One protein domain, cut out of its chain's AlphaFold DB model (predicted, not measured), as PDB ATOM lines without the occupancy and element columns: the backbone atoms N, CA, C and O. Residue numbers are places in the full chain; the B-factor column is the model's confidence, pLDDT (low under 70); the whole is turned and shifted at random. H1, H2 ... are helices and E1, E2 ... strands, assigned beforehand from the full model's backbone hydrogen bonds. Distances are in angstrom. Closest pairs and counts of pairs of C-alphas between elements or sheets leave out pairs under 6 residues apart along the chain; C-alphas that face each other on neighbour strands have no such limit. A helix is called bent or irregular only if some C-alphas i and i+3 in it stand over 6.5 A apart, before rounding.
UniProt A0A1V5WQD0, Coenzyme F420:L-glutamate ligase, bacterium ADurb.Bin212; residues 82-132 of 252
ATOM      1  N   VAL A  82       2.792  39.928 -35.621       95.75
ATOM      2  CA  VAL A  82       3.177  38.611 -36.117       95.75
ATOM      3  C   VAL A  82       3.927  38.774 -37.439       95.75
ATOM      4  O   VAL A  82       3.467  39.457 -38.353       95.75
ATOM      5  N   ASN A  83       5.072  38.106 -37.541       95.56
ATOM      6  CA  ASN A  83       5.867  38.019 -38.762       95.56
ATOM      7  C   ASN A  83       5.515  36.756 -39.551       95.56
ATOM      8  O   ASN A  83       5.184  35.726 -38.966       95.56
ATOM      9  N   GLY A  84       5.660  36.824 -40.873       93.81
ATOM     10  CA  GLY A  84       5.441  35.708 -41.794       93.81
ATOM     11  C   GLY A  84       4.095  35.738 -42.520       93.81
ATOM     12  O   GLY A  84       3.837  34.841 -43.315       93.81
ATOM     13  N   VAL A  85       3.247  36.747 -42.294       94.31
ATOM     14  CA  VAL A  85       1.937  36.862 -42.963       94.31
ATOM     15  C   VAL A  85       2.114  37.500 -44.333       94.31
ATOM     16  O   VAL A  85       2.499  38.661 -44.422       94.31
ATOM     17  N   THR A  86       1.783  36.774 -45.396       93.94
ATOM     18  CA  THR A  86       1.816  37.270 -46.779       93.94
ATOM     19  C   THR A  86       0.426  37.212 -47.406       93.94
ATOM     20  O   THR A  86      -0.493  36.617 -46.842       93.94
ATOM     21  N   VAL A  87       0.241  37.821 -48.580       91.69
ATOM     22  CA  VAL A  87      -1.040  37.731 -49.305       91.69
ATOM     23  C   VAL A  87      -1.355  36.274 -49.664       91.69
ATOM     24  O   VAL A  87      -2.496  35.838 -49.527       91.69
ATOM     25  N   GLU A  88      -0.334  35.513 -50.050       93.44
ATOM     26  CA  GLU A  88      -0.447  34.139 -50.547       93.44
ATOM     27  C   GLU A  88      -0.799  33.158 -49.430       93.44
ATOM     28  O   GLU A  88      -1.601  32.244 -49.630       93.44
ATOM     29  N   ASN A  89      -0.213  33.336 -48.241       93.75
ATOM     30  CA  ASN A  89      -0.408  32.397 -47.142       93.75
ATOM     31  C   ASN A  89      -1.553  32.781 -46.193       93.75
ATOM     32  O   ASN A  89      -2.024  31.914 -45.454       93.75
ATOM     33  N   TYR A  90      -2.045  34.028 -46.240       91.88
ATOM     34  CA  TYR A  90      -3.016  34.560 -45.277       91.88
ATOM     35  C   TYR A  90      -4.250  33.672 -45.128       91.88
ATOM     36  O   TYR A  90      -4.590  33.282 -44.012       91.88
ATOM     37  N   LYS A  91      -4.876  33.284 -46.250       90.50
ATOM     38  CA  LYS A  91      -6.081  32.440 -46.238       90.50
ATOM     39  C   LYS A  91      -5.839  31.119 -45.506       90.50
ATOM     40  O   LYS A  91      -6.689  30.687 -44.741       90.50
ATOM     41  N   LYS A  92      -4.673  30.501 -45.708       92.81
ATOM     42  CA  LYS A  92      -4.327  29.243 -45.044       92.81
ATOM     43  C   LYS A  92      -4.023  29.460 -43.563       92.81
ATOM     44  O   LYS A  92      -4.503  28.700 -42.730       92.81
ATOM     45  N   CYS A  93      -3.307  30.533 -43.228       92.44
ATOM     46  CA  CYS A  93      -3.016  30.908 -41.846       92.44
ATOM     47  C   CYS A  93      -4.285  31.148 -41.015       92.44
ATOM     48  O   CYS A  93      -4.303  30.789 -39.844       92.44
ATOM     49  N   ILE A  94      -5.355  31.709 -41.589       90.31
ATOM     50  CA  ILE A  94      -6.605  31.952 -40.847       90.31
ATOM     51  C   ILE A  94      -7.504  30.713 -40.702       90.31
ATOM     52  O   ILE A  94      -8.398  30.733 -39.857       90.31
ATOM     53  N   THR A  95      -7.283  29.652 -41.489       89.19
ATOM     54  CA  THR A  95      -8.098  28.421 -41.457       89.19
ATOM     55  C   THR A  95      -7.407  27.234 -40.784       89.19
ATOM     56  O   THR A  95      -8.084  26.409 -40.177       89.19
ATOM     57  N   ASP A  96      -6.077  27.138 -40.872       92.50
ATOM     58  CA  ASP A  96      -5.270  25.992 -40.426       92.50
ATOM     59  C   ASP A  96      -4.278  26.429 -39.334       92.50
ATOM     60  O   ASP A  96      -3.340  27.192 -39.586       92.50
ATOM     61  N   LEU A  97      -4.547  26.019 -38.086       93.00
ATOM     62  CA  LEU A  97      -3.789  26.466 -36.911       93.00
ATOM     63  C   LEU A  97      -2.359  25.924 -36.908       93.00
ATOM     64  O   LEU A  97      -1.438  26.645 -36.528       93.00
ATOM     65  N   ASP A  98      -2.158  24.689 -37.360       96.06
ATOM     66  CA  ASP A  98      -0.832  24.075 -37.391       96.06
ATOM     67  C   ASP A  98       0.022  24.711 -38.485       96.06
ATOM     68  O   ASP A  98       1.203  25.012 -38.273       96.06
ATOM     69  N   TYR A  99      -0.588  25.033 -39.629       96.00
ATOM     70  CA  TYR A  99       0.070  25.842 -40.647       96.00
ATOM     71  C   TYR A  99       0.431  27.235 -40.116       96.00
ATOM     72  O   TYR A  99       1.557  27.688 -40.335       96.00
ATOM     73  N   ALA A 100      -0.472  27.902 -39.393       95.06
ATOM     74  CA  ALA A 100      -0.194  29.202 -38.785       95.06
ATOM     75  C   ALA A 100       0.984  29.124 -37.799       95.06
ATOM     76  O   ALA A 100       1.940  29.881 -37.937       95.06
ATOM     77  N   ARG A 101       0.977  28.164 -36.868       95.75
ATOM     78  CA  ARG A 101       2.062  27.955 -35.889       95.75
ATOM     79  C   ARG A 101       3.411  27.677 -36.541       95.75
ATOM     80  O   ARG A 101       4.431  28.154 -36.057       95.75
ATOM     81  N   LYS A 102       3.421  26.934 -37.651       95.75
ATOM     82  CA  LYS A 102       4.649  26.606 -38.383       95.75
ATOM     83  C   LYS A 102       5.236  27.797 -39.145       95.75
ATOM     84  O   LYS A 102       6.452  27.871 -39.299       95.75
ATOM     85  N   ASN A 103       4.393  28.686 -39.673       95.50
ATOM     86  CA  ASN A 103       4.821  29.724 -40.622       95.50
ATOM     87  C   ASN A 103       4.869  31.134 -40.031       95.50
ATOM     88  O   ASN A 103       5.451  32.027 -40.647       95.50
ATOM     89  N   LEU A 104       4.256  31.351 -38.871       95.38
ATOM     90  CA  LEU A 104       4.127  32.666 -38.267       95.38
ATOM     91  C   LEU A 104       4.885  32.746 -36.945       95.38
ATOM     92  O   LEU A 104       4.906  31.801 -36.158       95.38
ATOM     93  N   LYS A 105       5.472  33.913 -36.675       95.31
ATOM     94  CA  LYS A 105       6.223  34.182 -35.444       95.31
ATOM     95  C   LYS A 105       5.649  35.392 -34.719       95.31
ATOM     96  O   LYS A 105       5.711  36.504 -35.242       95.31
ATOM     97  N   VAL A 106       5.132  35.185 -33.509       93.69
ATOM     98  CA  VAL A 106       4.677  36.268 -32.625       93.69
ATOM     99  C   VAL A 106       5.896  37.042 -32.127       93.69
ATOM    100  O   VAL A 106       6.833  36.448 -31.590       93.69
ATOM    101  N   MET A 107       5.911  38.365 -32.305       90.00
ATOM    102  CA  MET A 107       7.090  39.179 -31.969       90.00
ATOM    103  C   MET A 107       7.404  39.193 -30.469       90.00
ATOM    104  O   MET A 107       8.573  39.192 -30.096       90.00
ATOM    105  N   ASN A 108       6.381  39.106 -29.617       84.31
ATOM    106  CA  ASN A 108       6.535  39.083 -28.157       84.31
ATOM    107  C   ASN A 108       6.675  37.655 -27.588       84.31
ATOM    108  O   ASN A 108       6.512  37.451 -26.386       84.31
ATOM    109  N   GLY A 109       6.961  36.670 -28.446       81.81
ATOM    110  CA  GLY A 109       7.096  35.265 -28.070       81.81
ATOM    111  C   GLY A 109       5.762  34.529 -27.902       81.81
ATOM    112  O   GLY A 109       4.683  35.118 -27.962       81.81
ATOM    113  N   GLY A 110       5.861  33.214 -27.699       86.81
ATOM    114  CA  GLY A 110       4.718  32.302 -27.630       86.81
ATOM    115  C   GLY A 110       4.300  31.737 -28.989       86.81
ATOM    116  O   GLY A 110       4.674  32.238 -30.049       86.81
ATOM    117  N   GLU A 111       3.525  30.659 -28.937       89.38
ATOM    118  CA  GLU A 111       2.890  30.078 -30.116       89.38
ATOM    119  C   GLU A 111       1.569  30.779 -30.427       89.38
ATOM    120  O   GLU A 111       0.890  31.298 -29.540       89.38
ATOM    121  N   ILE A 112       1.167  30.738 -31.697       92.25
ATOM    122  CA  ILE A 112      -0.154  31.207 -32.110       92.25
ATOM    123  C   ILE A 112      -1.228  30.303 -31.510       92.25
ATOM    124  O   ILE A 112      -1.253  29.088 -31.733       92.25
ATOM    125  N   SER A 113      -2.137  30.912 -30.751       92.56
ATOM    126  CA  SER A 113      -3.343  30.251 -30.263       92.56
ATOM    127  C   SER A 113      -4.458  30.272 -31.313       92.56
ATOM    128  O   SER A 113      -4.427  31.041 -32.277       92.56
ATOM    129  N   ARG A 114      -5.513  29.476 -31.100       89.88
ATOM    130  CA  ARG A 114      -6.723  29.538 -31.938       89.88
ATOM    131  C   ARG A 114      -7.342  30.940 -31.942       89.88
ATOM    132  O   ARG A 114      -7.804  31.391 -32.981       89.88
ATOM    133  N   ARG A 115      -7.312  31.650 -30.810       89.12
ATOM    134  CA  ARG A 115      -7.814  33.028 -30.712       89.12
ATOM    135  C   ARG A 115      -6.963  33.997 -31.533       89.12
ATOM    136  O   ARG A 115      -7.518  34.826 -32.244       89.12
ATOM    137  N   ASP A 116      -5.643  33.859 -31.480       91.06
ATOM    138  CA  ASP A 116      -4.732  34.689 -32.275       91.06
ATOM    139  C   ASP A 116      -4.930  34.457 -33.777       91.06
ATOM    140  O   ASP A 116      -4.936  35.407 -34.549       91.06
ATOM    141  N   GLN A 117      -5.170  33.208 -34.188       91.25
ATOM    142  CA  GLN A 117      -5.546  32.876 -35.561       91.25
ATOM    143  C   GLN A 117      -6.885  33.505 -35.973       91.25
ATOM    144  O   GLN A 117      -7.055  33.910 -37.127       91.25
ATOM    145  N   ILE A 118      -7.865  33.551 -35.064       89.50
ATOM    146  CA  ILE A 118      -9.160  34.180 -35.338       89.50
ATOM    147  C   ILE A 118      -8.964  35.674 -35.619       89.50
ATOM    148  O   ILE A 118      -9.408  36.126 -36.667       89.50
ATOM    149  N   GLY A 119      -8.215  36.385 -34.779       90.75
ATOM    150  CA  GLY A 119      -7.926  37.812 -34.961       90.75
ATOM    151  C   GLY A 119      -6.739  38.131 -35.867       90.75
ATOM    152  O   GLY A 119      -6.217  39.240 -35.794       90.75
ATOM    153  N   LEU A 120      -6.249  37.162 -36.648       92.81
ATOM    154  CA  LEU A 120      -5.104  37.373 -37.524       92.81
ATOM    155  C   LEU A 120      -5.502  38.264 -38.702       92.81
ATOM    156  O   LEU A 120      -6.356  37.895 -39.513       92.81
ATOM    157  N   ASP A 121      -4.798  39.379 -38.863       91.50
ATOM    158  CA  ASP A 121      -5.005  40.307 -39.969       91.50
ATOM    159  C   ASP A 121      -3.681  40.834 -40.543       91.50
ATOM    160  O   ASP A 121      -2.629  40.821 -39.898       91.50
ATOM    161  N   LYS A 122      -3.730  41.286 -41.794       90.69
ATOM    162  CA  LYS A 122      -2.621  41.865 -42.550       90.69
ATOM    163  C   LYS A 122      -2.472  43.350 -42.211       90.69
ATOM    164  O   LYS A 122      -3.451  44.098 -42.221       90.69
ATOM    165  N   ILE A 123      -1.232  43.789 -41.992       89.06
ATOM    166  CA  ILE A 123      -0.880  45.217 -41.903       89.06
ATOM    167  C   ILE A 123      -0.023  45.625 -43.090       89.06
ATOM    168  O   ILE A 123      -0.360  46.559 -43.809       89.06
ATOM    169  N   ASN A 124       1.090  44.922 -43.292       86.88
ATOM    170  CA  ASN A 124       2.005  45.184 -44.391       86.88
ATOM    171  C   ASN A 124       2.485  43.842 -44.963       86.88
ATOM    172  O   ASN A 124       3.497  43.303 -44.506       86.88
ATOM    173  N   PRO A 125       1.747  43.277 -45.937       78.69
ATOM    174  CA  PRO A 125       2.082  41.987 -46.531       78.69
ATOM    175  C   PRO A 125       3.454  41.955 -47.215       78.69
ATOM    176  O   PRO A 125       4.107  40.915 -47.192       78.69
ATOM    177  N   GLU A 126       3.926  43.078 -47.768       86.00
ATOM    178  CA  GLU A 126       5.256  43.180 -48.393       86.00
ATOM    179  C   GLU A 126       6.371  42.977 -47.361       86.00
ATOM    180  O   GLU A 126       7.341  42.257 -47.598       86.00
ATOM    181  N   LYS A 127       6.185  43.539 -46.161       89.69
ATOM    182  CA  LYS A 127       7.061  43.322 -44.998       89.69
ATOM    183  C   LYS A 127       6.743  42.034 -44.233       89.69
ATOM    184  O   LYS A 127       7.316  41.794 -43.174       89.69
ATOM    185  N   LYS A 128       5.839  41.203 -44.756       94.06
ATOM    186  CA  LYS A 128       5.347  39.968 -44.131       94.06
ATOM    187  C   LYS A 128       4.774  40.182 -42.722       94.06
ATOM    188  O   LYS A 128       4.936  39.322 -41.853       94.06
ATOM    189  N   LEU A 129       4.155  41.337 -42.483       94.31
ATOM    190  CA  LEU A 129       3.722  41.789 -41.164       94.31
ATOM    191  C   LEU A 129       2.197  41.746 -41.027       94.31
ATOM    192  O   LEU A 129       1.456  42.328 -41.830       94.31
ATOM    193  N   GLY A 130       1.740  41.116 -39.952       94.81
ATOM    194  CA  GLY A 130       0.350  41.110 -39.517       94.81
ATOM    195  C   GLY A 130       0.203  41.428 -38.033       94.81
ATOM    196  O   GLY A 130       1.183  41.663 -37.320       94.81
ATOM    197  N   VAL A 131      -1.039  41.410 -37.567       94.75
ATOM    198  CA  VAL A 131      -1.398  41.506 -36.148       94.75
ATOM    199  C   VAL A 131      -2.352  40.402 -35.753       94.75
ATOM    200  O   VAL A 131      -3.040  39.828 -36.588       94.75
ATOM    201  N   ILE A 132      -2.366  40.130 -34.457       94.69
ATOM    202  CA  ILE A 132      -3.315  39.253 -33.773       94.69
ATOM    203  C   ILE A 132      -4.105  40.088 -32.764       94.69
ATOM    204  O   ILE A 132      -3.754  41.242 -32.510       94.69
TER     205      ILE A 132
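This is residues 82 to 132 of the 252 residues of the protein "Coenzyme F420:L-glutamate ligase" of bacterium ADurb.Bin212 (UniProt A0A1V5WQD0). Three short helices, H1, H2 and H3, are grouped in a triangle, and a small two-stranded hairpin, E1 and E2, lies away from H2 and closes the other side of this little domain. H1, the longest helix, turns a corner into H2, after which the chain swings out in a loop round Asn 108 before it comes back to H3 and runs on to the hairpin. The printed part has 51 residues with three named helices and two named strands, in the order H1 H2 H3 E1 E2, and the one sheet has the order E1 - E2, antiparallel; the class is mixed, helices and strands. The whole is compact, with a radius of gyration of the C-alphas of 9.3 A, and rounded, with spans of 24 by 22 by 17 A.

The sheet is made of E1, residues 121 to 124, and E2, residues 129 to 131, which form a hairpin. The two strands are antiparallel, with 145 degrees between their N-to-C directions. The C-alphas of Lys 122 and Gly 130 face each other at 4.3 A. Across this pair N 121 and O 131 are within hydrogen-bond range at 2.9 A, and so are N 129 and O 124 at 2.9 A. Outward from the sheet comes H1, residues 87 to 95; it has one pair of C-alphas within 8 A of E1, those of Tyr 90 and Lys 122, 7.8 A apart. H1 and E2 are apart. H3, residues 114 to 118, touches H1, and their closest C-alphas are those of Ile 94 and Gln 117, 5.5 A apart. H3 and E2 are apart. H2, residues 97 to 103, touches H1 only at the corner by their link, where the closest C-alphas, of Cys 93 and Ala 100, are 4.5 A apart. H1 and H2 run opposite ways at a shallow tilt of 33 degrees, only just short of steep. H2 and H3 only just touch, with 3 pairs of C-alphas within 8 A, the closest those of Leu 97 and Arg 114 at 6.5 A. H2 is apart from both E1 and E2. In H2 and H3 every O i to N i+4 pair is within hydrogen-bond range, and in H1 3 of 5 are.

E1 is 9.6 A from first to last C-alpha, beginning at C-alpha 121 at (-5.005, 40.307, -39.969). E2 is 7.2 A long and ends at C-alpha 131 at (-1.398, 41.506, -36.148). H1 is 14.1 A long and begins at C-alpha 87 at (-1.040, 37.731, -49.305). It is irregular, with C-alphas 88 and 91 7.3 A apart, and its line is a rough one. H2 is 9.9 A long and H3 is 6.2 A long. Residues 82 to 83 and residues 105 to 106 are also strand, in runs too short to bear a name.

The C-alphas farthest apart in the domain are those of Arg 114 and Glu 126, at 24.5 A. The C-alphas of Val 82 and Ile 132, the first and last printed, are 6.9 A apart. The printed part has no cut. The links H1 to H2, H3 to E1 and E1 to E2 are tight, the link H2 to H3, with 10 residues, is short, and no link is long. The mean pLDDT of the printed part is 91.8, and no printed residue is under 70.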